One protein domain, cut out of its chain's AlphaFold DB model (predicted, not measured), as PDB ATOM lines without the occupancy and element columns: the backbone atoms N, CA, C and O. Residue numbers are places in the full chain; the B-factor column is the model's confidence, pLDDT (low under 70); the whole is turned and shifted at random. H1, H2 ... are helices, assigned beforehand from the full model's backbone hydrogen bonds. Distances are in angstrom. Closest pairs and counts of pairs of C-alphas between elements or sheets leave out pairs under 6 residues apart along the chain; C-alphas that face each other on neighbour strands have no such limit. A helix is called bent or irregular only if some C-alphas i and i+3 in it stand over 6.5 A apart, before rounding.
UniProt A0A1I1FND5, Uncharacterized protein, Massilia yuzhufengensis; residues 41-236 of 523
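Overview. This is residues 41 to 236 of the 523 residues of an uncharacterized protein of Massilia yuzhufengensis (UniProt A0A1I1FND5). The model is a long, thin rod of helices that fold back on one another: the long helix H4 runs along much of it, H5 carries on beyond H4's end, and H6 comes back over H5 and the later part of H4. The short hairpin of H1 and H2 packs on the middle of H4, while H3 reaches out towards the beginning of H4, with residues 79 to 87 of H3 standing free. The printed part has 196 residues, with six named helices, H1 to H6 in order, and no named strand; the class is all helix. It is extended, with a radius of gyration of the C-alphas of 32.6 A and spans of 117 by 31 by 26 A.

Arrangement. Start with H1, residues 42 to 55, and H2, residues 58 to 70, a hairpin at a shallow tilt of 21 degrees; residues 49 to 54 of H1 touch residues 64 to 68 of H2, and the closest C-alphas, of Thr 53 and Arg 64, are 5.4 A apart. With H4, residues 105 to 156, they form an up-and-down bundle, each helix running against the one before it. H4 is the hub, touching four helices. Its residues 131 to 141 touch H1, closest at the C-alphas of Arg 49 and Val 134, 6.1 A. Its residues 130 to 137 touch H2, closest at the C-alphas of Phe 70 and Glu 130, 6.4 A. H3, residues 74 to 93, makes a hairpin with H4, but they only just touch, with 3 pairs of C-alphas within 8 A, through Val 74 alone on H3. H6, residues 182 to 227, touches H4 with residues 205 to 223, opposite ways at a shallow tilt of 22 degrees; the closest C-alphas, of Ala 150 and Met 212, are 6.6 A apart. H5, residues 160 to 174, forms a hairpin with H6 at a shallow tilt of 18 degrees, closest at the C-alphas of Ala 169 and Ala 191, 5.3 A. Every O i to N i+4 pair is within hydrogen-bond range in H3, H4, H5 and H6, against 8 of 10 in H1 and 5 of 9 in H2, which is irregular: C-alphas 59 and 62 are 8.1 A apart.

Along the chain. Find C-alpha 42 at (-29.231, 28.507, 41.138), where H1 begins. H3 is 28.3 A long. From C-alpha 105 at (-60.558, 35.912, 57.668), H4 runs 75.3 A. H6 covers 67.6 A and ends at C-alpha 227, (-37.232, 6.929, 30.647).

Size, cuts and confidence. The C-alphas farthest apart, of Arg 103 and Lys 179, are 116.7 A apart. The printed part has no cut, and the link from H3 to H4 is long, with 11 residues. Mean pLDDT of the printed part is 82.5; look for values under 70 at residues 41 to 43, 157 to 167, 169 to 170, 172 to 188 and 191.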
ATOM      1  N   LYS A  41     -24.390  28.124  41.992       52.16
ATOM      2  CA  LYS A  41     -25.609  28.783  42.511       52.16
ATOM      3  C   LYS A  41     -26.778  28.549  41.537       52.16
ATOM      4  O   LYS A  41     -26.568  28.115  40.412       52.16
ATOM      5  N   GLY A  42     -28.024  28.828  41.933       52.66
ATOM      6  CA  GLY A  42     -29.231  28.507  41.138       52.66
ATOM      7  C   GLY A  42     -29.253  29.030  39.687       52.66
ATOM      8  O   GLY A  42     -29.834  28.380  38.820       52.66
ATOM      9  N   SER A  43     -28.568  30.140  39.388       55.69
ATOM     10  CA  SER A  43     -28.359  30.646  38.018       55.69
ATOM     11  C   SER A  43     -27.564  29.683  37.134       55.69
ATOM     12  O   SER A  43     -27.807  29.590  35.933       55.69
ATOM     13  N   ASP A  44     -26.644  28.938  37.735       71.56
ATOM     14  CA  ASP A  44     -25.679  28.105  37.033       71.56
ATOM     15  C   ASP A  44     -26.323  26.784  36.585       71.56
ATOM     16  O   ASP A  44     -26.005  26.270  35.514       71.56
ATOM     17  N   PHE A  45     -27.295  26.262  37.346       77.19
ATOM     18  CA  PHE A  45     -28.019  25.034  36.990       77.19
ATOM     19  C   PHE A  45     -28.856  25.186  35.721       77.19
ATOM     20  O   PHE A  45     -28.892  24.269  34.899       77.19
ATOM     21  N   ARG A  46     -29.476  26.352  35.518       81.56
ATOM     22  CA  ARG A  46     -30.220  26.643  34.289       81.56
ATOM     23  C   ARG A  46     -29.299  26.625  33.072       81.56
ATOM     24  O   ARG A  46     -29.625  25.984  32.074       81.56
ATOM     25  N   THR A  47     -28.140  27.276  33.165       85.69
ATOM     26  CA  THR A  47     -27.142  27.281  32.087       85.69
ATOM     27  C   THR A  47     -26.645  25.869  31.794       85.69
ATOM     28  O   THR A  47     -26.657  25.454  30.636       85.69
ATOM     29  N   ILE A  48     -26.303  25.096  32.831       87.06
ATOM     30  CA  ILE A  48     -25.864  23.700  32.691       87.06
ATOM     31  C   ILE A  48     -26.941  22.858  31.997       87.06
ATOM     32  O   ILE A  48     -26.637  22.112  31.069       87.06
ATOM     33  N   ARG A  49     -28.209  22.994  32.396       90.12
ATOM     34  CA  ARG A  49     -29.336  22.287  31.774       90.12
ATOM     35  C   ARG A  49     -29.502  22.663  30.302       90.12
ATOM     36  O   ARG A  49     -29.699  21.776  29.470       90.12
ATOM     37  N   GLU A  50     -29.439  23.950  29.967       89.12
ATOM     38  CA  GLU A  50     -29.557  24.435  28.587       89.12
ATOM     39  C   GLU A  50     -28.407  23.923  27.706       89.12
ATOM     40  O   GLU A  50     -28.638  23.495  26.572       89.12
ATOM     41  N   GLU A  51     -27.176  23.920  28.220       88.75
ATOM     42  CA  GLU A  51     -26.009  23.354  27.534       88.75
ATOM     43  C   GLU A  51     -26.128  21.839  27.355       88.75
ATOM     44  O   GLU A  51     -25.916  21.326  26.254       88.75
ATOM     45  N   LEU A  52     -26.546  21.126  28.402       88.75
ATOM     46  CA  LEU A  52     -26.758  19.684  28.369       88.75
ATOM     47  C   LEU A  52     -27.832  19.303  27.343       88.75
ATOM     48  O   LEU A  52     -27.607  18.439  26.496       88.75
ATOM     49  N   THR A  53     -28.960  20.013  27.336       89.50
ATOM     50  CA  THR A  53     -30.060  19.809  26.379       89.50
ATOM     51  C   THR A  53     -29.602  20.009  24.927       89.50
ATOM     52  O   THR A  53     -30.035  19.273  24.034       89.50
ATOM     53  N   LYS A  54     -28.701  20.975  24.686       90.06
ATOM     54  CA  LYS A  54     -28.083  21.224  23.370       90.06
ATOM     55  C   LYS A  54     -27.069  20.148  22.976       90.06
ATOM     56  O   LYS A  54     -26.910  19.896  21.785       90.06
ATOM     57  N   SER A  55     -26.394  19.533  23.949       87.88
ATOM     58  CA  SER A  55     -25.367  18.511  23.710       87.88
ATOM     59  C   SER A  55     -25.920  17.155  23.262       87.88
ATOM     60  O   SER A  55     -25.210  16.407  22.593       87.88
ATOM     61  N   PHE A  56     -27.184  16.854  23.573       88.69
ATOM     62  CA  PHE A  56     -27.838  15.631  23.108       88.69
ATOM     63  C   PHE A  56     -28.131  15.694  21.609       88.69
ATOM     64  O   PHE A  56     -28.732  16.657  21.137       88.69
ATOM     65  N   VAL A  57     -27.723  14.666  20.863       87.06
ATOM     66  CA  VAL A  57     -27.949  14.527  19.414       87.06
ATOM     67  C   VAL A  57     -29.342  13.951  19.113       87.06
ATOM     68  O   VAL A  57     -30.094  13.619  20.028       87.06
ATOM     69  N   GLU A  58     -29.722  13.827  17.835       82.81
ATOM     70  CA  GLU A  58     -31.049  13.311  17.431       82.81
ATOM     71  C   GLU A  58     -31.362  11.903  17.975       82.81
ATOM     72  O   GLU A  58     -32.513  11.603  18.305       82.81
ATOM     73  N   GLU A  59     -30.349  11.053  18.161       83.56
ATOM     74  CA  GLU A  59     -30.495   9.715  18.763       83.56
ATOM     75  C   GLU A  59     -30.943   9.758  20.243       83.56
ATOM     76  O   GLU A  59     -31.493   8.791  20.784       83.56
ATOM     77  N   ASP A  60     -30.785  10.914  20.894       89.56
ATOM     78  CA  ASP A  60     -31.145  11.182  22.288       89.56
ATOM     79  C   ASP A  60     -32.317  12.168  22.419       89.56
ATOM     80  O   ASP A  60     -32.536  12.758  23.481       89.56
ATOM     81  N   LYS A  61     -33.138  12.312  21.369       91.75
ATOM     82  CA  LYS A  61     -34.317  13.200  21.370       91.75
ATOM     83  C   LYS A  61     -35.253  12.987  22.566       91.75
ATOM     84  O   LYS A  61     -35.864  13.942  23.042       91.75
ATOM     85  N   ASP A  62     -35.370  11.756  23.062       91.50
ATOM     86  CA  ASP A  62     -36.248  11.436  24.188       91.50
ATOM     87  C   ASP A  62     -35.666  11.919  25.522       91.50
ATOM     88  O   ASP A  62     -36.418  12.415  26.360       91.50
ATOM     89  N   LEU A  63     -34.336  11.889  25.681       90.81
ATOM     90  CA  LEU A  63     -33.639  12.498  26.821       90.81
ATOM     91  C   LEU A  63     -33.693  14.027  26.753       90.81
ATOM     92  O   LEU A  63     -33.913  14.687  27.768       90.81
ATOM     93  N   ARG A  64     -33.610  14.602  25.545       91.75
ATOM     94  CA  ARG A  64     -33.843  16.038  25.339       91.75
ATOM     95  C   ARG A  64     -35.255  16.437  25.789       91.75
ATOM     96  O   ARG A  64     -35.401  17.333  26.613       91.75
ATOM     97  N   LYS A  65     -36.294  15.727  25.330       92.88
ATOM     98  CA  LYS A  65     -37.693  15.921  25.774       92.88
ATOM     99  C   LYS A  65     -37.913  15.613  27.256       92.88
ATOM    100  O   LYS A  65     -38.956  15.961  27.815       92.88
ATOM    101  N   TRP A  66     -37.012  14.856  27.867       93.12
ATOM    102  CA  TRP A  66     -37.056  14.544  29.283       93.12
ATOM    103  C   TRP A  66     -36.524  15.705  30.122       93.12
ATOM    104  O   TRP A  66     -37.225  16.130  31.036       93.12
ATOM    105  N   LEU A  67     -35.396  16.307  29.731       92.56
ATOM    106  CA  LEU A  67     -34.869  17.518  30.370       92.56
ATOM    107  C   LEU A  67     -35.717  18.773  30.113       92.56
ATOM    108  O   LEU A  67     -35.849  19.610  30.999       92.56
ATOM    109  N   GLN A  68     -36.342  18.893  28.939       93.06
ATOM    110  CA  GLN A  68     -37.164  20.064  28.587       93.06
ATOM    111  C   GLN A  68     -38.368  20.287  29.515       93.06
ATOM    112  O   GLN A  68     -38.917  21.383  29.579       93.06
ATOM    113  N   VAL A  69     -38.802  19.271  30.268       92.25
ATOM    114  CA  VAL A  69     -39.884  19.447  31.253       92.25
ATOM    115  C   VAL A  69     -39.506  20.435  32.357       92.25
ATOM    116  O   VAL A  69     -40.385  21.111  32.893       92.25
ATOM    117  N   PHE A  70     -38.215  20.565  32.648       91.25
ATOM    118  CA  PHE A  70     -37.701  21.491  33.648       91.25
ATOM    119  C   PHE A  70     -37.488  22.904  33.084       91.25
ATOM    120  O   PHE A  70     -37.109  23.793  33.833       91.25
ATOM    121  N   ASP A  71     -37.755  23.160  31.792       85.94
ATOM    122  CA  ASP A  71     -37.415  24.433  31.134       85.94
ATOM    123  C   ASP A  71     -37.957  25.672  31.857       85.94
ATOM    124  O   ASP A  71     -37.303  26.720  31.881       85.94
ATOM    125  N   LYS A  72     -39.130  25.538  32.480       83.06
ATOM    126  CA  LYS A  72     -39.720  26.571  33.330       83.06
ATOM    127  C   LYS A  72     -39.189  26.437  34.750       83.06
ATOM    128  O   LYS A  72     -39.431  25.431  35.409       83.06
ATOM    129  N   ASP A  73     -38.541  27.493  35.218       82.62
ATOM    130  CA  ASP A  73     -38.149  27.637  36.611       82.62
ATOM    131  C   ASP A  73     -39.375  27.674  37.534       82.62
ATOM    132  O   ASP A  73     -40.472  28.107  37.155       82.62
ATOM    133  N   VAL A  74     -39.178  27.226  38.773       83.25
ATOM    134  CA  VAL A  74     -40.265  27.122  39.754       83.25
ATOM    135  C   VAL A  74     -40.868  28.495  40.087       83.25
ATOM    136  O   VAL A  74     -42.080  28.594  40.279       83.25
ATOM    137  N   ALA A  75     -40.086  29.578  40.041       78.38
ATOM    138  CA  ALA A  75     -40.598  30.938  40.237       78.38
ATOM    139  C   ALA A  75     -41.544  31.377  39.097       78.38
ATOM    140  O   ALA A  75     -42.626  31.925  39.348       78.38
ATOM    141  N   SER A  76     -41.219  31.056  37.839       80.19
ATOM    142  CA  SER A  76     -42.155  31.243  36.718       80.19
ATOM    143  C   SER A  76     -43.429  30.412  36.876       80.19
ATOM    144  O   SER A  76     -44.523  30.906  36.596       80.19
ATOM    145  N   LEU A  77     -43.319  29.161  37.337       83.69
ATOM    146  CA  LEU A  77     -44.485  28.313  37.610       83.69
ATOM    147  C   LEU A  77     -45.363  28.905  38.723       83.69
ATOM    148  O   LEU A  77     -46.579  28.984  38.544       83.69
ATOM    149  N   SER A  78     -44.749  29.424  39.791       82.88
ATOM    150  CA  SER A  78     -45.430  30.148  40.877       82.88
ATOM    151  C   SER A  78     -46.281  31.294  40.334       82.88
ATOM    152  O   SER A  78     -47.473  31.418  40.621       82.88
ATOM    153  N   SER A  79     -45.663  32.109  39.476       78.25
ATOM    154  CA  SER A  79     -46.295  33.267  38.847       78.25
ATOM    155  C   SER A  79     -47.472  32.862  37.957       78.25
ATOM    156  O   SER A  79     -48.515  33.518  37.960       78.25
ATOM    157  N   ILE A  80     -47.335  31.764  37.207       78.50
ATOM    158  CA  ILE A  80     -48.421  31.217  36.384       78.50
ATOM    159  C   ILE A  80     -49.583  30.758  37.273       78.50
ATOM    160  O   ILE A  80     -50.721  31.135  36.996       78.50
ATOM    161  N   ALA A  81     -49.310  30.001  38.343       81.19
ATOM    162  CA  ALA A  81     -50.338  29.500  39.258       81.19
ATOM    163  C   ALA A  81     -51.175  30.643  39.838       81.19
ATOM    164  O   ALA A  81     -52.404  30.642  39.726       81.19
ATOM    165  N   VAL A  82     -50.501  31.659  40.381       79.69
ATOM    166  CA  VAL A  82     -51.145  32.827  40.990       79.69
ATOM    167  C   VAL A  82     -51.938  33.637  39.964       79.69
ATOM    168  O   VAL A  82     -53.089  33.995  40.220       79.69
ATOM    169  N   ARG A  83     -51.394  33.860  38.758       76.50
ATOM    170  CA  ARG A  83     -52.121  34.558  37.682       76.50
ATOM    171  C   ARG A  83     -53.399  33.824  37.299       76.50
ATOM    172  O   ARG A  83     -54.459  34.440  37.195       76.50
ATOM    173  N   THR A  84     -53.306  32.514  37.080       76.94
ATOM    174  CA  THR A  84     -54.460  31.683  36.726       76.94
ATOM    175  C   THR A  84     -55.499  31.694  37.845       76.94
ATOM    176  O   THR A  84     -56.690  31.856  37.575       76.94
ATOM    177  N   ALA A  85     -55.063  31.603  39.102       79.44
ATOM    178  CA  ALA A  85     -55.940  31.656  40.263       79.44
ATOM    179  C   ALA A  85     -56.673  33.004  40.388       79.44
ATOM    180  O   ALA A  85     -57.889  33.015  40.605       79.44
ATOM    181  N   GLY A  86     -55.979  34.127  40.174       77.12
ATOM    182  CA  GLY A  86     -56.578  35.466  40.164       77.12
ATOM    183  C   GLY A  86     -57.567  35.682  39.014       77.12
ATOM    184  O   GLY A  86     -58.667  36.191  39.221       77.12
ATOM    185  N   GLN A  87     -57.242  35.213  37.807       78.00
ATOM    186  CA  GLN A  87     -58.181  35.247  36.677       78.00
ATOM    187  C   GLN A  87     -59.443  34.420  36.958       78.00
ATOM    188  O   GLN A  87     -60.551  34.845  36.627       78.00
ATOM    189  N   ASN A  88     -59.286  33.247  37.578       78.31
ATOM    190  CA  ASN A  88     -60.410  32.402  37.970       78.31
ATOM    191  C   ASN A  88     -61.269  33.069  39.047       78.31
ATOM    192  O   ASN A  88     -62.492  33.036  38.929       78.31
ATOM    193  N   TRP A  89     -60.655  33.729  40.034       78.69
ATOM    194  CA  TRP A  89     -61.378  34.509  41.039       78.69
ATOM    195  C   TRP A  89     -62.266  35.569  40.385       78.69
ATOM    196  O   TRP A  89     -63.468  35.585  40.627       78.69
ATOM    197  N   ASN A  90     -61.715  36.380  39.478       74.56
ATOM    198  CA  ASN A  90     -62.469  37.441  38.804       74.56
ATOM    199  C   ASN A  90     -63.634  36.892  37.968       74.56
ATOM    200  O   ASN A  90     -64.733  37.446  37.987       74.56
ATOM    201  N   LYS A  91     -63.428  35.766  37.271       78.44
ATOM    202  CA  LYS A  91     -64.494  35.089  36.512       78.44
ATOM    203  C   LYS A  91     -65.617  34.575  37.412       78.44
ATOM    204  O   LYS A  91     -66.779  34.636  37.022       78.44
ATOM    205  N   ILE A  92     -65.276  34.035  38.580       78.19
ATOM    206  CA  ILE A  92     -66.240  33.516  39.557       78.19
ATOM    207  C   ILE A  92     -66.973  34.677  40.247       78.19
ATOM    208  O   ILE A  92     -68.197  34.658  40.361       78.19
ATOM    209  N   ALA A  93     -66.247  35.728  40.628       72.75
ATOM    210  CA  ALA A  93     -66.804  36.931  41.233       72.75
ATOM    211  C   ALA A  93     -67.807  37.627  40.303       72.75
ATOM    212  O   ALA A  93     -68.882  38.016  40.753       72.75
ATOM    213  N   ALA A  94     -67.518  37.690  38.998       76.00
ATOM    214  CA  ALA A  94     -68.440  38.220  37.991       76.00
ATOM    215  C   ALA A  94     -69.759  37.429  37.885       76.00
ATOM    216  O   ALA A  94     -70.768  37.978  37.447       76.00
ATOM    217  N   LYS A  95     -69.777  36.155  38.300       83.56
ATOM    218  CA  LYS A  95     -70.994  35.330  38.374       83.56
ATOM    219  C   LYS A  95     -71.761  35.491  39.693       83.56
ATOM    220  O   LYS A  95     -72.850  34.945  39.817       83.56
ATOM    221  N   GLY A  96     -71.221  36.238  40.660       74.31
ATOM    222  CA  GLY A  96     -71.859  36.489  41.956       74.31
ATOM    223  C   GLY A  96     -71.755  35.338  42.963       74.31
ATOM    224  O   GLY A  96     -72.484  35.337  43.950       74.31
ATOM    225  N   GLU A  97     -70.865  34.370  42.738       75.56
ATOM    226  CA  GLU A  97     -70.709  33.183  43.592       75.56
ATOM    227  C   GLU A  97     -69.236  32.993  43.991       75.56
ATOM    228  O   GLU A  97     -68.609  32.040  43.533       75.56
ATOM    229  N   PRO A  98     -68.621  33.895  44.786       78.50
ATOM    230  CA  PRO A  98     -67.212  33.740  45.150       78.50
ATOM    231  C   PRO A  98     -66.996  32.404  45.880       78.50
ATOM    232  O   PRO A  98     -67.812  31.996  46.707       78.50
ATOM    233  N   LYS A  99     -65.886  31.718  45.569       87.25
ATOM    234  CA  LYS A  99     -65.549  30.399  46.144       87.25
ATOM    235  C   LYS A  99     -65.333  30.471  47.662       87.25
ATOM    236  O   LYS A  99     -65.623  29.506  48.363       87.25
ATOM    237  N   PHE A 100     -64.822  31.602  48.147       90.81
ATOM    238  CA  PHE A 100     -64.470  31.822  49.547       90.81
ATOM    239  C   PHE A 100     -65.181  33.056  50.086       90.81
ATOM    240  O   PHE A 100     -65.279  34.070  49.393       90.81
ATOM    241  N   ASP A 101     -65.652  32.965  51.325       90.50
ATOM    242  CA  ASP A 101     -66.259  34.078  52.040       90.50
ATOM    243  C   ASP A 101     -65.165  35.022  52.562       90.50
ATOM    244  O   ASP A 101     -64.366  34.597  53.403       90.50
ATOM    245  N   PRO A 102     -65.116  36.295  52.126       89.31
ATOM    246  CA  PRO A 102     -64.104  37.243  52.583       89.31
ATOM    247  C   PRO A 102     -64.064  37.433  54.099       89.31
ATOM    248  O   PRO A 102     -62.998  37.609  54.678       89.31
ATOM    249  N   ARG A 103     -65.223  37.366  54.762       90.12
ATOM    250  CA  ARG A 103     -65.341  37.627  56.201       90.12
ATOM    251  C   ARG A 103     -64.862  36.447  57.055       90.12
ATOM    252  O   ARG A 103     -64.684  36.617  58.255       90.12
ATOM    253  N   GLN A 104     -64.597  35.272  56.481       91.75
ATOM    254  CA  GLN A 104     -63.948  34.150  57.182       91.75
ATOM    255  C   GLN A 104     -62.422  34.338  57.245       91.75
ATOM    256  O   GLN A 104     -61.663  33.474  56.813       91.75
ATOM    257  N   VAL A 105     -61.967  35.497  57.727       91.06
ATOM    258  CA  VAL A 105     -60.558  35.912  57.668       91.06
ATOM    259  C   VAL A 105     -59.641  34.911  58.375       91.06
ATOM    260  O   VAL A 105     -58.697  34.434  57.752       91.06
ATOM    261  N   GLU A 106     -59.948  34.517  59.612       91.38
ATOM    262  CA  GLU A 106     -59.139  33.581  60.409       91.38
ATOM    263  C   GLU A 106     -59.000  32.230  59.698       91.38
ATOM    264  O   GLU A 106     -57.903  31.698  59.541       91.38
ATOM    265  N   GLN A 107     -60.128  31.681  59.239       93.25
ATOM    266  CA  GLN A 107     -60.179  30.383  58.570       93.25
ATOM    267  C   GLN A 107     -59.442  30.427  57.228       93.25
ATOM    268  O   GLN A 107     -58.683  29.512  56.908       93.25
ATOM    269  N   ASN A 108     -59.639  31.490  56.447       94.44
ATOM    270  CA  ASN A 108     -58.958  31.670  55.171       94.44
ATOM    271  C   ASN A 108     -57.447  31.815  55.355       94.44
ATOM    272  O   ASN A 108     -56.712  31.162  54.621       94.44
ATOM    273  N   LEU A 109     -56.985  32.607  56.330       93.56
ATOM    274  CA  LEU A 109     -55.559  32.777  56.627       93.56
ATOM    275  C   LEU A 109     -54.928  31.489  57.163       93.56
ATOM    276  O   LEU A 109     -53.853  31.107  56.713       93.56
ATOM    277  N   SER A 110     -55.611  30.780  58.066       94.62
ATOM    278  CA  SER A 110     -55.132  29.506  58.612       94.62
ATOM    279  C   SER A 110     -54.965  28.445  57.517       94.62
ATOM    280  O   SER A 110     -53.901  27.834  57.398       94.62
ATOM    281  N   ILE A 111     -55.975  28.276  56.655       96.00
ATOM    282  CA  ILE A 111     -55.897  27.330  55.534       96.00
ATOM    283  C   ILE A 111     -54.866  27.798  54.499       96.00
ATOM    284  O   ILE A 111     -54.096  26.977  54.005       96.00
ATOM    285  N   ALA A 112     -54.813  29.096  54.180       95.25
ATOM    286  CA  ALA A 112     -53.812  29.638  53.263       95.25
ATOM    287  C   ALA A 112     -52.388  29.373  53.767       95.25
ATOM    288  O   ALA A 112     -51.558  28.925  52.985       95.25
ATOM    289  N   SER A 113     -52.123  29.563  55.063       94.88
ATOM    290  CA  SER A 113     -50.823  29.259  55.669       94.88
ATOM    291  C   SER A 113     -50.451  27.785  55.500       94.88
ATOM    292  O   SER A 113     -49.356  27.490  55.032       94.88
ATOM    293  N   SER A 114     -51.373  26.861  55.796       96.50
ATOM    294  CA  SER A 114     -51.130  25.421  55.611       96.50
ATOM    295  C   SER A 114     -50.833  25.068  54.149       96.50
ATOM    296  O   SER A 114     -49.929  24.286  53.871       96.50
ATOM    297  N   LEU A 115     -51.574  25.654  53.204       97.06
ATOM    298  CA  LEU A 115     -51.365  25.428  51.772       97.06
ATOM    299  C   LEU A 115     -50.048  26.035  51.268       97.06
ATOM    300  O   LEU A 115     -49.445  25.504  50.336       97.06
ATOM    301  N   LEU A 116     -49.591  27.139  51.864       94.50
ATOM    302  CA  LEU A 116     -48.287  27.725  51.561       94.50
ATOM    303  C   LEU A 116     -47.145  26.852  52.080       94.50
ATOM    304  O   LEU A 116     -46.159  26.690  51.364       94.50
ATOM    305  N   ASP A 117     -47.284  26.238  53.254       95.25
ATOM    306  CA  ASP A 117     -46.300  25.271  53.756       95.25
ATOM    307  C   ASP A 117     -46.192  24.050  52.823       95.25
ATOM    308  O   ASP A 117     -45.084  23.629  52.469       95.25
ATOM    309  N   ASP A 118     -47.327  23.539  52.335       95.25
ATOM    310  CA  ASP A 118     -47.358  22.488  51.311       95.25
ATOM    311  C   ASP A 118     -46.704  22.956  50.001       95.25
ATOM    312  O   ASP A 118     -45.864  22.253  49.430       95.25
ATOM    313  N   ALA A 119     -47.012  24.173  49.539       94.12
ATOM    314  CA  ALA A 119     -46.415  24.742  48.333       94.12
ATOM    315  C   ALA A 119     -44.890  24.912  48.461       94.12
ATOM    316  O   ALA A 119     -44.164  24.600  47.517       94.12
ATOM    317  N   LEU A 120     -44.386  25.343  49.621       92.56
ATOM    318  CA  LEU A 120     -42.953  25.440  49.914       92.56
ATOM    319  C   LEU A 120     -42.280  24.063  49.896       92.56
ATOM    320  O   LEU A 120     -41.198  23.901  49.323       92.56
ATOM    321  N   ARG A 121     -42.927  23.049  50.482       94.94
ATOM    322  CA  ARG A 121     -42.442  21.665  50.445       94.94
ATOM    323  C   ARG A 121     -42.358  21.148  49.011       94.94
ATOM    324  O   ARG A 121     -41.321  20.610  48.623       94.94
ATOM    325  N   PHE A 122     -43.412  21.340  48.220       95.56
ATOM    326  CA  PHE A 122     -43.425  20.927  46.820       95.56
ATOM    327  C   PHE A 122     -42.407  21.699  45.981       95.56
ATOM    328  O   PHE A 122     -41.726  21.083  45.168       95.56
ATOM    329  N   ARG A 123     -42.225  23.007  46.210       92.88
ATOM    330  CA  ARG A 123     -41.176  23.817  45.563       92.88
ATOM    331  C   ARG A 123     -39.794  23.200  45.776       92.88
ATOM    332  O   ARG A 123     -39.048  23.021  44.815       92.88
ATOM    333  N   ASN A 124     -39.474  22.837  47.018       91.88
ATOM    334  CA  ASN A 124     -38.187  22.232  47.362       91.88
ATOM    335  C   ASN A 124     -38.007  20.855  46.705       91.88
ATOM    336  O   ASN A 124     -36.923  20.541  46.215       91.88
ATOM    337  N   GLU A 125     -39.061  20.039  46.661       94.81
ATOM    338  CA  GLU A 125     -39.009  18.725  46.016       94.81
ATOM    339  C   GLU A 125     -38.901  18.832  44.485       94.81
ATOM    340  O   GLU A 125     -38.091  18.126  43.888       94.81
ATOM    341  N   LEU A 126     -39.627  19.756  43.845       93.69
ATOM    342  CA  LEU A 126     -39.501  20.045  42.411       93.69
ATOM    343  C   LEU A 126     -38.069  20.467  42.052       93.69
ATOM    344  O   LEU A 126     -37.499  19.931  41.101       93.69
ATOM    345  N   ALA A 127     -37.464  21.356  42.846       90.69
ATOM    346  CA  ALA A 127     -36.074  21.771  42.664       90.69
ATOM    347  C   ALA A 127     -35.091  20.601  42.857       90.69
ATOM    348  O   ALA A 127     -34.156  20.435  42.075       90.69
ATOM    349  N   ALA A 128     -35.314  19.741  43.857       92.06
ATOM    350  CA  ALA A 128     -34.484  18.556  44.075       92.06
ATOM    351  C   ALA A 128     -34.577  17.553  42.911       92.06
ATOM    352  O   ALA A 128     -33.564  16.973  42.517       92.06
ATOM    353  N   LEU A 129     -35.772  17.365  42.340       95.00
ATOM    354  CA  LEU A 129     -35.985  16.522  41.162       95.00
ATOM    355  C   LEU A 129     -35.288  17.092  39.922       95.00
ATOM    356  O   LEU A 129     -34.696  16.320  39.171       95.00
ATOM    357  N   GLU A 130     -35.320  18.412  39.724       93.06
ATOM    358  CA  GLU A 130     -34.583  19.073  38.643       93.06
ATOM    359  C   GLU A 130     -33.071  18.863  38.789       93.06
ATOM    360  O   GLU A 130     -32.419  18.410  37.849       93.06
ATOM    361  N   ILE A 131     -32.515  19.118  39.978       91.69
ATOM    362  CA  ILE A 131     -31.082  18.933  40.249       91.69
ATOM    363  C   ILE A 131     -30.671  17.476  40.001       91.69
ATOM    364  O   ILE A 131     -29.659  17.219  39.347       91.69
ATOM    365  N   ALA A 132     -31.462  16.516  40.486       94.44
ATOM    366  CA  ALA A 132     -31.208  15.097  40.256       94.44
ATOM    367  C   ALA A 132     -31.265  14.742  38.761       94.44
ATOM    368  O   ALA A 132     -30.378  14.049  38.266       94.44
ATOM    369  N   ALA A 133     -32.250  15.267  38.026       94.69
ATOM    370  CA  ALA A 133     -32.381  15.036  36.592       94.69
ATOM    371  C   ALA A 133     -31.185  15.583  35.799       94.69
ATOM    372  O   ALA A 133     -30.658  14.900  34.922       94.69
ATOM    373  N   VAL A 134     -30.731  16.798  36.126       93.31
ATOM    374  CA  VAL A 134     -29.560  17.417  35.489       93.31
ATOM    375  C   VAL A 134     -28.293  16.618  35.792       93.31
ATOM    376  O   VAL A 134     -27.537  16.323  34.870       93.31
ATOM    377  N   ASN A 135     -28.077  16.208  37.046       94.25
ATOM    378  CA  ASN A 135     -26.912  15.403  37.427       94.25
ATOM    379  C   ASN A 135     -26.873  14.055  36.698       94.25
ATOM    380  O   ASN A 135     -25.833  13.659  36.177       94.25
ATOM    381  N   GLU A 136     -28.006  13.366  36.605       95.00
ATOM    382  CA  GLU A 136     -28.099  12.080  35.906       95.00
ATOM    383  C   GLU A 136     -27.935  12.255  34.390       95.00
ATOM    384  O   GLU A 136     -27.241  11.475  33.738       95.00
ATOM    385  N   GLY A 137     -28.464  13.342  33.825       93.12
ATOM    386  CA  GLY A 137     -28.197  13.707  32.436       93.12
ATOM    387  C   GLY A 137     -26.711  13.994  32.172       93.12
ATOM    388  O   GLY A 137     -26.183  13.573  31.141       93.12
ATOM    389  N   LEU A 138     -26.007  14.648  33.105       92.62
ATOM    390  CA  LEU A 138     -24.556  14.858  33.021       92.62
ATOM    391  C   LEU A 138     -23.781  13.542  33.108       92.62
ATOM    392  O   LEU A 138     -22.840  13.349  32.341       92.62
ATOM    393  N   HIS A 139     -24.176  12.631  34.001       92.81
ATOM    394  CA  HIS A 139     -23.567  11.303  34.101       92.81
ATOM    395  C   HIS A 139     -23.742  10.502  32.810       92.81
ATOM    396  O   HIS A 139     -22.777   9.912  32.317       92.81
ATOM    397  N   TYR A 140     -24.932  10.544  32.208       94.06
ATOM    398  CA  TYR A 140     -25.173   9.939  30.903       94.06
ATOM    399  C   TYR A 140     -24.276  10.556  29.814       94.06
ATOM    400  O   TYR A 140     -23.626   9.825  29.065       94.06
ATOM    401  N   GLN A 141     -24.152  11.888  29.772       91.81
ATOM    402  CA  GLN A 141     -23.301  12.582  28.798       91.81
ATOM    403  C   GLN A 141     -21.807  12.262  28.970       91.81
ATOM    404  O   GLN A 141     -21.093  12.065  27.986       91.81
ATOM    405  N   GLN A 142     -21.322  12.165  30.210       91.31
ATOM    406  CA  GLN A 142     -19.956  11.717  30.507       91.31
ATOM    407  C   GLN A 142     -19.723  10.269  30.052       91.31
ATOM    408  O   GLN A 142     -18.657   9.949  29.519       91.31
ATOM    409  N   GLY A 143     -20.730   9.405  30.218       92.56
ATOM    410  CA  GLY A 143     -20.722   8.039  29.701       92.56
ATOM    411  C   GLY A 143     -20.603   7.993  28.176       92.56
ATOM    412  O   GLY A 143     -19.750   7.273  27.659       92.56
ATOM    413  N   LEU A 144     -21.380   8.816  27.461       90.88
ATOM    414  CA  LEU A 144     -21.291   8.950  26.000       90.88
ATOM    415  C   LEU A 144     -19.904   9.413  25.542       90.88
ATOM    416  O   LEU A 144     -19.324   8.812  24.641       90.88
ATOM    417  N   GLN A 145     -19.343  10.444  26.177       89.88
ATOM    418  CA  GLN A 145     -18.004  10.936  25.838       89.88
ATOM    419  C   GLN A 145     -16.926   9.876  26.079       89.88
ATOM    420  O   GLN A 145     -16.031   9.701  25.255       89.88
ATOM    421  N   SER A 146     -17.027   9.136  27.186       88.88
ATOM    422  CA  SER A 146     -16.097   8.044  27.496       88.88
ATOM    423  C   SER A 146     -16.187   6.920  26.460       88.88
ATOM    424  O   SER A 146     -15.158   6.387  26.048       88.88
ATOM    425  N   LEU A 147     -17.401   6.600  25.994       90.81
ATOM    426  CA  LEU A 147     -17.623   5.614  24.939       90.81
ATOM    427  C   LEU A 147     -17.026   6.071  23.601       90.81
ATOM    428  O   LEU A 147     -16.333   5.290  22.963       90.81
ATOM    429  N   GLN A 148     -17.206   7.338  23.219       89.00
ATOM    430  CA  GLN A 148     -16.617   7.903  21.997       89.00
ATOM    431  C   GLN A 148     -15.083   7.879  22.022       89.00
ATOM    432  O   GLN A 148     -14.445   7.572  21.016       89.00
ATOM    433  N   VAL A 149     -14.475   8.187  23.174       85.44
ATOM    434  CA  VAL A 149     -13.018   8.083  23.343       85.44
ATOM    435  C   VAL A 149     -12.571   6.627  23.224       85.44
ATOM    436  O   VAL A 149     -11.584   6.361  22.543       85.44
ATOM    437  N   ALA A 150     -13.298   5.682  23.827       85.12
ATOM    438  CA  ALA A 150     -12.998   4.256  23.703       85.12
ATOM    439  C   ALA A 150     -13.116   3.764  22.250       85.12
ATOM    440  O   ALA A 150     -12.207   3.097  21.766       85.12
ATOM    441  N   GLU A 151     -14.177   4.146  21.533       86.56
ATOM    442  CA  GLU A 151     -14.374   3.835  20.110       86.56
ATOM    443  C   GLU A 151     -13.239   4.398  19.248       86.56
ATOM    444  O   GLU A 151     -12.703   3.692  18.396       86.56
ATOM    445  N   TYR A 152     -12.815   5.641  19.501       84.38
ATOM    446  CA  TYR A 152     -11.681   6.250  18.806       84.38
ATOM    447  C   TYR A 152     -10.363   5.523  19.101       84.38
ATOM    448  O   TYR A 152      -9.581   5.280  18.184       84.38
ATOM    449  N   VAL A 153     -10.097   5.167  20.362       82.50
ATOM    450  CA  VAL A 153      -8.889   4.412  20.732       82.50
ATOM    451  C   VAL A 153      -8.883   3.051  20.044       82.50
ATOM    452  O   VAL A 153      -7.872   2.703  19.445       82.50
ATOM    453  N   ILE A 154     -10.007   2.330  20.052       82.56
ATOM    454  CA  ILE A 154     -10.145   1.028  19.386       82.56
ATOM    455  C   ILE A 154      -9.917   1.174  17.877       82.56
ATOM    456  O   ILE A 154      -9.070   0.478  17.319       82.56
ATOM    457  N   ALA A 155     -10.585   2.135  17.231       81.12
ATOM    458  CA  ALA A 155     -10.466   2.372  15.791       81.12
ATOM    459  C   ALA A 155      -9.034   2.721  15.344       81.12
ATOM    460  O   ALA A 155      -8.640   2.360  14.238       81.12
ATOM    461  N   ASN A 156      -8.253   3.397  16.193       77.19
ATOM    462  CA  ASN A 156      -6.859   3.749  15.894       77.19
ATOM    463  C   ASN A 156      -5.834   2.740  16.429       77.19
ATOM    464  O   ASN A 156      -4.656   2.843  16.097       77.19
ATOM    465  N   SER A 157      -6.249   1.765  17.238       69.56
ATOM    466  CA  SER A 157      -5.384   0.698  17.759       69.56
ATOM    467  C   SER A 157      -5.211  -0.466  16.775       69.56
ATOM    468  O   SER A 157      -5.077  -1.612  17.199       69.56
ATOM    469  N   SER A 158      -5.246  -0.186  15.465       58.22
ATOM    470  CA  SER A 158      -5.281  -1.201  14.410       58.22
ATOM    471  C   SER A 158      -4.229  -2.299  14.617       58.22
ATOM    472  O   SER A 158      -3.064  -2.049  14.929       58.22
ATOM    473  N   SER A 159      -4.655  -3.549  14.430       56.84
ATOM    474  CA  SER A 159      -3.790  -4.731  14.473       56.84
ATOM    475  C   SER A 159      -2.906  -4.870  13.226       56.84
ATOM    476  O   SER A 159      -1.980  -5.678  13.233       56.84
ATOM    477  N   GLU A 160      -3.152  -4.073  12.179       59.38
ATOM    478  CA  GLU A 160      -2.400  -4.069  10.916       59.38
ATOM    479  C   GLU A 160      -0.891  -3.841  11.100       59.38
ATOM    480  O   GLU A 160      -0.134  -4.721  10.700       59.38
ATOM    481  N   PRO A 161      -0.405  -2.775  11.767       58.38
ATOM    482  CA  PRO A 161       1.032  -2.582  11.972       58.38
ATOM    483  C   PRO A 161       1.684  -3.693  12.811       58.38
ATOM    484  O   PRO A 161       2.859  -3.998  12.618       58.38
ATOM    485  N   ALA A 162       0.944  -4.340  13.719       57.81
ATOM    486  CA  ALA A 162       1.453  -5.480  14.484       57.81
ATOM    487  C   ALA A 162       1.514  -6.765  13.637       57.81
ATOM    488  O   ALA A 162       2.472  -7.526  13.755       57.81
ATOM    489  N   ALA A 163       0.526  -6.994  12.768       59.03
ATOM    490  CA  ALA A 163       0.496  -8.117  11.835       59.03
ATOM    491  C   ALA A 163       1.533  -7.962  10.709       59.03
ATOM    492  O   ALA A 163       2.177  -8.941  10.335       59.03
ATOM    493  N   GLU A 164       1.752  -6.742  10.216       65.94
ATOM    494  CA  GLU A 164       2.812  -6.411   9.259       65.94
ATOM    495  C   GLU A 164       4.202  -6.554   9.887       65.94
ATOM    496  O   GLU A 164       5.062  -7.200   9.295       65.94
ATOM    497  N   ALA A 165       4.417  -6.047  11.108       63.56
ATOM    498  CA  ALA A 165       5.680  -6.231  11.829       63.56
ATOM    499  C   ALA A 165       5.967  -7.711  12.134       63.56
ATOM    500  O   ALA A 165       7.114  -8.149  12.049       63.56
ATOM    501  N   LEU A 166       4.933  -8.498  12.448       63.69
ATOM    502  CA  LEU A 166       5.038  -9.943  12.649       63.69
ATOM    503  C   LEU A 166       5.361 -10.679  11.341       63.69
ATOM    504  O   LEU A 166       6.232 -11.546  11.321       63.69
ATOM    505  N   SER A 167       4.677 -10.328  10.249       66.75
ATOM    506  CA  SER A 167       4.920 -10.868   8.906       66.75
ATOM    507  C   SER A 167       6.343 -10.560   8.435       66.75
ATOM    508  O   SER A 167       7.041 -11.448   7.946       66.75
ATOM    509  N   GLU A 168       6.821  -9.335   8.669       72.38
ATOM    510  CA  GLU A 168       8.185  -8.916   8.351       72.38
ATOM    511  C   GLU A 168       9.225  -9.647   9.211       72.38
ATOM    512  O   GLU A 168      10.214 -10.148   8.675       72.38
ATOM    513  N   ALA A 169       8.981  -9.805  10.518       64.56
ATOM    514  CA  ALA A 169       9.853 -10.576  11.406       64.56
ATOM    515  C   ALA A 169       9.956 -12.055  10.981       64.56
ATOM    516  O   ALA A 169      11.057 -12.607  10.931       64.56
ATOM    517  N   TYR A 170       8.839 -12.687  10.598       66.94
ATOM    518  CA  TYR A 170       8.843 -14.057  10.070       66.94
ATOM    519  C   TYR A 170       9.490 -14.165   8.687       66.94
ATOM    520  O   TYR A 170      10.179 -15.150   8.420       66.94
ATOM    521  N   ARG A 171       9.331 -13.158   7.819       70.38
ATOM    522  CA  ARG A 171       9.998 -13.096   6.510       70.38
ATOM    523  C   ARG A 171      11.517 -13.010   6.661       70.38
ATOM    524  O   ARG A 171      12.238 -13.715   5.956       70.38
ATOM    525  N   ILE A 172      11.997 -12.191   7.600       67.38
ATOM    526  CA  ILE A 172      13.421 -12.074   7.933       67.38
ATOM    527  C   ILE A 172      13.938 -13.396   8.515       67.38
ATOM    528  O   ILE A 172      14.973 -13.879   8.063       67.38
ATOM    529  N   ALA A 173      13.206 -14.027   9.439       61.31
ATOM    530  CA  ALA A 173      13.595 -15.309  10.031       61.31
ATOM    531  C   ALA A 173      13.632 -16.465   9.007       61.31
ATOM    532  O   ALA A 173      14.563 -17.271   9.025       61.31
ATOM    533  N   ALA A 174      12.675 -16.521   8.072       63.53
ATOM    534  CA  ALA A 174      12.638 -17.520   7.000       63.53
ATOM    535  C   ALA A 174      13.777 -17.345   5.971       63.53
ATOM    536  O   ALA A 174      14.224 -18.313   5.368       63.53
ATOM    537  N   GLY A 175      14.311 -16.130   5.795       62.47
ATOM    538  CA  GLY A 175      15.471 -15.876   4.929       62.47
ATOM    539  C   GLY A 175      16.806 -16.427   5.458       62.47
ATOM    540  O   GLY A 175      17.782 -16.485   4.708       62.47
ATOM    541  N   VAL A 176      16.868 -16.848   6.727       59.66
ATOM    542  CA  VAL A 176      18.095 -17.310   7.414       59.66
ATOM    543  C   VAL A 176      18.260 -18.847   7.354       59.66
ATOM    544  O   VAL A 176      19.235 -19.404   7.858       59.66
ATOM    545  N   GLU A 177      17.366 -19.557   6.660       50.25
ATOM    546  CA  GLU A 177      17.152 -21.014   6.753       50.25
ATOM    547  C   GLU A 177      18.345 -21.921   6.359       50.25
ATOM    548  O   GLU A 177      18.329 -23.117   6.638       50.25
ATOM    549  N   ASN A 178      19.435 -21.391   5.791       50.34
ATOM    550  CA  ASN A 178      20.558 -22.208   5.302       50.34
ATOM    551  C   ASN A 178      21.850 -22.179   6.140       50.34
ATOM    552  O   ASN A 178      22.851 -22.765   5.718       50.34
ATOM    553  N   LYS A 179      21.880 -21.553   7.327       52.84
ATOM    554  CA  LYS A 179      23.058 -21.606   8.219       52.84
ATOM    555  C   LYS A 179      22.650 -21.711   9.692       52.84
ATOM    556  O   LYS A 179      22.079 -20.781  10.241       52.84
ATOM    557  N   LYS A 180      23.003 -22.823  10.354       52.06
ATOM    558  CA  LYS A 180      22.947 -22.963  11.823       52.06
ATOM    559  C   LYS A 180      24.019 -22.071  12.463       52.06
ATOM    560  O   LYS A 180      25.116 -22.541  12.758       52.06
ATOM    561  N   THR A 181      23.734 -20.784  12.620       58.44
ATOM    562  CA  THR A 181      24.598 -19.809  13.302       58.44
ATOM    563  C   THR A 181      23.876 -19.228  14.517       58.44
ATOM    564  O   THR A 181      22.655 -19.201  14.574       58.44
ATOM    565  N   VAL A 182      24.624 -18.713  15.497       58.81
ATOM    566  CA  VAL A 182      24.073 -18.018  16.684       58.81
ATOM    567  C   VAL A 182      23.127 -16.859  16.298       58.81
ATOM    568  O   VAL A 182      22.233 -16.487  17.053       58.81
ATOM    569  N   GLU A 183      23.286 -16.306  15.095       58.59
ATOM    570  CA  GLU A 183      22.401 -15.282  14.529       58.59
ATOM    571  C   GLU A 183      21.007 -15.816  14.176       58.59
ATOM    572  O   GLU A 183      20.034 -15.103  14.410       58.59
ATOM    573  N   SER A 184      20.879 -17.068  13.708       59.56
ATOM    574  CA  SER A 184      19.572 -17.662  13.395       59.56
ATOM    575  C   SER A 184      18.719 -17.859  14.651       59.56
ATOM    576  O   SER A 184      17.510 -17.642  14.628       59.56
ATOM    577  N   GLU A 185      19.352 -18.216  15.775       64.00
ATOM    578  CA  GLU A 185      18.676 -18.363  17.073       64.00
ATOM    579  C   GLU A 185      18.196 -17.015  17.634       64.00
ATOM    580  O   GLU A 185      17.099 -16.939  18.187       64.00
ATOM    581  N   ARG A 186      18.962 -15.930  17.436       65.31
ATOM    582  CA  ARG A 186      18.536 -14.569  17.813       65.31
ATOM    583  C   ARG A 186      17.342 -14.084  16.994       65.31
ATOM    584  O   ARG A 186      16.379 -13.599  17.576       65.31
ATOM    585  N   THR A 187      17.355 -14.277  15.674       67.31
ATOM    586  CA  THR A 187      16.233 -13.868  14.809       67.31
ATOM    587  C   THR A 187      14.940 -14.633  15.104       67.31
ATOM    588  O   THR A 187      13.855 -14.067  14.994       67.31
ATOM    589  N   LEU A 188      15.039 -15.900  15.522       67.94
ATOM    590  CA  LEU A 188      13.890 -16.692  15.982       67.94
ATOM    591  C   LEU A 188      13.340 -16.179  17.322       67.94
ATOM    592  O   LEU A 188      12.128 -16.045  17.465       67.94
ATOM    593  N   ALA A 189      14.211 -15.829  18.274       72.69
ATOM    594  CA  ALA A 189      13.797 -15.237  19.546       72.69
ATOM    595  C   ALA A 189      13.122 -13.862  19.365       72.69
ATOM    596  O   ALA A 189      12.126 -13.577  20.033       72.69
ATOM    597  N   ASP A 190      13.613 -13.036  18.436       73.19
ATOM    598  CA  ASP A 190      12.999 -11.748  18.089       73.19
ATOM    599  C   ASP A 190      11.629 -11.932  17.409       73.19
ATOM    600  O   ASP A 190      10.687 -11.193  17.705       73.19
ATOM    601  N   ALA A 191      11.472 -12.955  16.559       69.31
ATOM    602  CA  ALA A 191      10.181 -13.313  15.966       69.31
ATOM    603  C   ALA A 191       9.172 -13.816  17.019       69.31
ATOM    604  O   ALA A 191       8.004 -13.425  16.992       69.31
ATOM    605  N   ASP A 192       9.613 -14.621  17.991       73.94
ATOM    606  CA  ASP A 192       8.772 -15.056  19.113       73.94
ATOM    607  C   ASP A 192       8.407 -13.892  20.053       73.94
ATOM    608  O   ASP A 192       7.273 -13.814  20.537       73.94
ATOM    609  N   ALA A 193       9.318 -12.938  20.280       73.88
ATOM    610  CA  ALA A 193       9.029 -11.710  21.020       73.88
ATOM    611  C   ALA A 193       8.006 -10.827  20.280       73.88
ATOM    612  O   ALA A 193       7.049 -10.355  20.898       73.88
ATOM    613  N   ALA A 194       8.148 -10.671  18.959       73.19
ATOM    614  CA  ALA A 194       7.185  -9.970  18.112       73.19
ATOM    615  C   ALA A 194       5.808 -10.657  18.121       73.19
ATOM    616  O   ALA A 194       4.784  -9.982  18.224       73.19
ATOM    617  N   LYS A 195       5.763 -11.997  18.109       74.44
ATOM    618  CA  LYS A 195       4.526 -12.783  18.251       74.44
ATOM    619  C   LYS A 195       3.859 -12.578  19.602       74.44
ATOM    620  O   LYS A 195       2.650 -12.369  19.658       74.44
ATOM    621  N   ASN A 196       4.623 -12.618  20.690       76.44
ATOM    622  CA  ASN A 196       4.090 -12.376  22.028       76.44
ATOM    623  C   ASN A 196       3.566 -10.942  22.173       76.44
ATOM    624  O   ASN A 196       2.515 -10.740  22.777       76.44
ATOM    625  N   PHE A 197       4.243  -9.965  21.567       73.69
ATOM    626  CA  PHE A 197       3.790  -8.576  21.520       73.69
ATOM    627  C   PHE A 197       2.511  -8.406  20.684       73.69
ATOM    628  O   PHE A 197       1.562  -7.773  21.142       73.69
ATOM    629  N   ALA A 198       2.432  -9.027  19.503       73.25
ATOM    630  CA  ALA A 198       1.231  -9.020  18.666       73.25
ATOM    631  C   ALA A 198       0.037  -9.694  19.368       73.25
ATOM    632  O   ALA A 198      -1.060  -9.139  19.381       73.25
ATOM    633  N   ASN A 199       0.257 -10.838  20.025       77.06
ATOM    634  CA  ASN A 199      -0.763 -11.521  20.825       77.06
ATOM    635  C   ASN A 199      -1.216 -10.674  22.019       77.06
ATOM    636  O   ASN A 199      -2.406 -10.612  22.312       77.06
ATOM    637  N   PHE A 200      -0.290 -10.001  22.707       77.12
ATOM    638  CA  PHE A 200      -0.621  -9.097  23.805       77.12
ATOM    639  C   PHE A 200      -1.469  -7.913  23.328       77.12
ATOM    640  O   PHE A 200      -2.480  -7.605  23.957       77.12
ATOM    641  N   ASN A 201      -1.121  -7.304  22.189       77.00
ATOM    642  CA  ASN A 201      -1.909  -6.226  21.588       77.00
ATOM    643  C   ASN A 201      -3.297  -6.706  21.143       77.00
ATOM    644  O   ASN A 201      -4.274  -6.000  21.369       77.00
ATOM    645  N   ALA A 202      -3.407  -7.915  20.583       76.88
ATOM    646  CA  ALA A 202      -4.695  -8.517  20.236       76.88
ATOM    647  C   ALA A 202      -5.565  -8.754  21.482       76.88
ATOM    648  O   ALA A 202      -6.729  -8.367  21.501       76.88
ATOM    649  N   VAL A 203      -4.991  -9.292  22.565       81.00
ATOM    650  CA  VAL A 203      -5.702  -9.476  23.842       81.00
ATOM    651  C   VAL A 203      -6.122  -8.134  24.450       81.00
ATOM    652  O   VAL A 203      -7.226  -8.026  24.983       81.00
ATOM    653  N   GLN A 204      -5.282  -7.096  24.366       80.56
ATOM    654  CA  GLN A 204      -5.654  -5.752  24.814       80.56
ATOM    655  C   GLN A 204      -6.783  -5.152  23.975       80.56
ATOM    656  O   GLN A 204      -7.703  -4.559  24.539       80.56
ATOM    657  N   HIS A 205      -6.733  -5.322  22.656       80.69
ATOM    658  CA  HIS A 205      -7.778  -4.876  21.743       80.69
ATOM    659  C   HIS A 205      -9.108  -5.588  22.033       80.69
ATOM    660  O   HIS A 205     -10.135  -4.930  22.199       80.69
ATOM    661  N   ASP A 206      -9.093  -6.912  22.193       82.19
ATOM    662  CA  ASP A 206     -10.285  -7.700  22.525       82.19
ATOM    663  C   ASP A 206     -10.854  -7.328  23.902       82.19
ATOM    664  O   ASP A 206     -12.071  -7.200  24.069       82.19
ATOM    665  N   ALA A 207      -9.989  -7.080  24.893       82.69
ATOM    666  CA  ALA A 207     -10.403  -6.586  26.204       82.69
ATOM    667  C   ALA A 207     -11.013  -5.175  26.120       82.69
ATOM    668  O   ALA A 207     -12.030  -4.906  26.766       82.69
ATOM    669  N   ALA A 208     -10.439  -4.279  25.312       84.38
ATOM    670  CA  ALA A 208     -10.977  -2.942  25.076       84.38
ATOM    671  C   ALA A 208     -12.351  -3.001  24.388       84.38
ATOM    672  O   ALA A 208     -13.282  -2.330  24.833       84.38
ATOM    673  N   LEU A 209     -12.508  -3.860  23.376       86.12
ATOM    674  CA  LEU A 209     -13.779  -4.091  22.690       86.12
ATOM    675  C   LEU A 209     -14.841  -4.652  23.646       86.12
ATOM    676  O   LEU A 209     -15.974  -4.170  23.669       86.12
ATOM    677  N   SER A 210     -14.475  -5.630  24.480       87.38
ATOM    678  CA  SER A 210     -15.368  -6.191  25.498       87.38
ATOM    679  C   SER A 210     -15.833  -5.118  26.492       87.38
ATOM    680  O   SER A 210     -17.035  -4.964  26.723       87.38
ATOM    681  N   ASN A 211     -14.905  -4.305  27.008       85.75
ATOM    682  CA  ASN A 211     -15.221  -3.194  27.908       85.75
ATOM    683  C   ASN A 211     -16.118  -2.142  27.240       85.75
ATOM    684  O   ASN A 211     -17.038  -1.634  27.881       85.75
ATOM    685  N   MET A 212     -15.901  -1.846  25.956       90.12
ATOM    686  CA  MET A 212     -16.744  -0.936  25.177       90.12
ATOM    687  C   MET A 212     -18.176  -1.472  25.045       90.12
ATOM    688  O   MET A 212     -19.132  -0.725  25.253       90.12
ATOM    689  N   VAL A 213     -18.350  -2.767  24.761       90.19
ATOM    690  CA  VAL A 213     -19.679  -3.401  24.694       90.19
ATOM    691  C   VAL A 213     -20.380  -3.355  26.054       90.19
ATOM    692  O   VAL A 213     -21.559  -3.004  26.123       90.19
ATOM    693  N   ILE A 214     -19.663  -3.646  27.144       90.06
ATOM    694  CA  ILE A 214     -20.199  -3.549  28.512       90.06
ATOM    695  C   ILE A 214     -20.624  -2.108  28.819       90.06
ATOM    696  O   ILE A 214     -21.739  -1.891  29.296       90.06
ATOM    697  N   ALA A 215     -19.780  -1.123  28.503       90.00
ATOM    698  CA  ALA A 215     -20.080   0.291  28.705       90.00
ATOM    699  C   ALA A 215     -21.311   0.730  27.900       90.00
ATOM    700  O   ALA A 215     -22.209   1.369  28.450       90.00
ATOM    701  N   ARG A 216     -21.412   0.322  26.629       92.31
ATOM    702  CA  ARG A 216     -22.565   0.608  25.763       92.31
ATOM    703  C   ARG A 216     -23.859   0.006  26.308       92.31
ATOM    704  O   ARG A 216     -24.878   0.693  26.362       92.31
ATOM    705  N   ASN A 217     -23.822  -1.250  26.754       93.00
ATOM    706  CA  ASN A 217     -24.980  -1.916  27.353       93.00
ATOM    707  C   ASN A 217     -25.388  -1.253  28.675       93.00
ATOM    708  O   ASN A 217     -26.572  -1.010  28.896       93.00
ATOM    709  N   SER A 218     -24.415  -0.901  29.523       93.31
ATOM    710  CA  SER A 218     -24.658  -0.170  30.771       93.31
ATOM    711  C   SER A 218     -25.301   1.192  30.508       93.31
ATOM    712  O   SER A 218     -26.219   1.588  31.223       93.31
ATOM    713  N   LEU A 219     -24.851   1.905  29.475       93.81
ATOM    714  CA  LEU A 219     -25.382   3.214  29.110       93.81
ATOM    715  C   LEU A 219     -26.803   3.114  28.539       93.81
ATOM    716  O   LEU A 219     -27.670   3.920  28.877       93.81
ATOM    717  N   SER A 220     -27.069   2.088  27.725       93.50
ATOM    718  CA  SER A 220     -28.410   1.792  27.216       93.50
ATOM    719  C   SER A 220     -29.383   1.430  28.345       93.50
ATOM    720  O   SER A 220     -30.494   1.960  28.381       93.50
ATOM    721  N   ALA A 221     -28.952   0.602  29.303       94.88
ATOM    722  CA  ALA A 221     -29.733   0.280  30.496       94.88
ATOM    723  C   ALA A 221     -30.005   1.532  31.342       94.88
ATOM    724  O   ALA A 221     -31.141   1.766  31.748       94.88
ATOM    725  N   HIS A 222     -28.999   2.388  31.532       94.62
ATOM    726  CA  HIS A 222     -29.162   3.642  32.259       94.62
ATOM    727  C   HIS A 222     -30.171   4.585  31.580       94.62
ATOM    728  O   HIS A 222     -31.075   5.097  32.239       94.62
ATOM    729  N   LYS A 223     -30.096   4.749  30.250       95.00
ATOM    730  CA  LYS A 223     -31.100   5.494  29.466       95.00
ATOM    731  C   LYS A 223     -32.500   4.909  29.639       95.00
ATOM    732  O   LYS A 223     -33.457   5.664  29.805       95.00
ATOM    733  N   ALA A 224     -32.625   3.582  29.613       95.12
ATOM    734  CA  ALA A 224     -33.902   2.917  29.838       95.12
ATOM    735  C   ALA A 224     -34.453   3.227  31.238       95.12
ATOM    736  O   ALA A 224     -35.613   3.610  31.343       95.12
ATOM    737  N   GLU A 225     -33.634   3.176  32.293       95.12
ATOM    738  CA  GLU A 225     -34.050   3.523  33.662       95.12
ATOM    739  C   GLU A 225     -34.537   4.973  33.801       95.12
ATOM    740  O   GLU A 225     -35.483   5.222  34.552       95.12
ATOM    741  N   LEU A 226     -33.915   5.930  33.102       94.88
ATOM    742  CA  LEU A 226     -34.317   7.346  33.131       94.88
ATOM    743  C   LEU A 226     -35.683   7.586  32.469       94.88
ATOM    744  O   LEU A 226     -36.414   8.500  32.861       94.88
ATOM    745  N   LEU A 227     -36.025   6.774  31.465       95.12
ATOM    746  CA  LEU A 227     -37.232   6.929  30.647       95.12
ATOM    747  C   LEU A 227     -38.366   5.971  31.040       95.12
ATOM    748  O   LEU A 227     -39.523   6.218  30.693       95.12
ATOM    749  N   GLN A 228     -38.059   4.886  31.752       96.38
ATOM    750  CA  GLN A 228     -39.022   3.858  32.127       96.38
ATOM    751  C   GLN A 228     -40.068   4.407  33.099       96.38
ATOM    752  O   GLN A 228     -39.752   5.035  34.113       96.38
ATOM    753  N   GLN A 229     -41.339   4.146  32.804       95.31
ATOM    754  CA  GLN A 229     -42.443   4.541  33.673       95.31
ATOM    755  C   GLN A 229     -42.370   3.811  35.022       95.31
ATOM    756  O   GLN A 229     -42.103   2.609  35.074       95.31
ATOM    757  N   GLY A 230     -42.601   4.539  36.115       93.75
ATOM    758  CA  GLY A 230     -42.526   4.011  37.479       93.75
ATOM    759  C   GLY A 230     -41.103   3.809  38.009       93.75
ATOM    760  O   GLY A 230     -40.939   3.424  39.166       93.75
ATOM    761  N   SER A 231     -40.072   4.089  37.207       95.00
ATOM    762  CA  SER A 231     -38.684   4.069  37.670       95.00
ATOM    763  C   SER A 231     -38.425   5.187  38.681       95.00
ATOM    764  O   SER A 231     -38.841   6.333  38.492       95.00
ATOM    765  N   ALA A 232     -37.657   4.887  39.730       94.00
ATOM    766  CA  ALA A 232     -37.226   5.882  40.713       94.00
ATOM    767  C   ALA A 232     -36.375   7.006  40.089       94.00
ATOM    768  O   ALA A 232     -36.380   8.131  40.602       94.00
ATOM    769  N   LYS A 233     -35.690   6.700  38.974       94.38
ATOM    770  CA  LYS A 233     -34.858   7.628  38.195       94.38
ATOM    771  C   LYS A 233     -35.629   8.376  37.102       94.38
ATOM    772  O   LYS A 233     -35.064   9.237  36.432       94.38
ATOM    773  N   ASN A 234     -36.925   8.108  36.932       95.75
ATOM    774  CA  ASN A 234     -37.765   8.890  36.031       95.75
ATOM    775  C   ASN A 234     -38.205  10.196  36.710       95.75
ATOM    776  O   ASN A 234     -39.357  10.381  37.114       95.75
ATOM    777  N   PHE A 235     -37.249  11.115  36.864       96.56
ATOM    778  CA  PHE A 235     -37.463  12.405  37.522       96.56
ATOM    779  C   PHE A 235     -38.513  13.252  36.799       96.56
ATOM    780  O   PHE A 235     -39.286  13.937  37.462       96.56
ATOM    781  N   LYS A 236     -38.617  13.141  35.467       95.75
ATOM    782  CA  LYS A 236     -39.676  13.774  34.669       95.75
ATOM    783  C   LYS A 236     -41.071  13.363  35.130       95.75
ATOM    784  O   LYS A 236     -41.912  14.227  35.356       95.75
TER     785      LYS A 236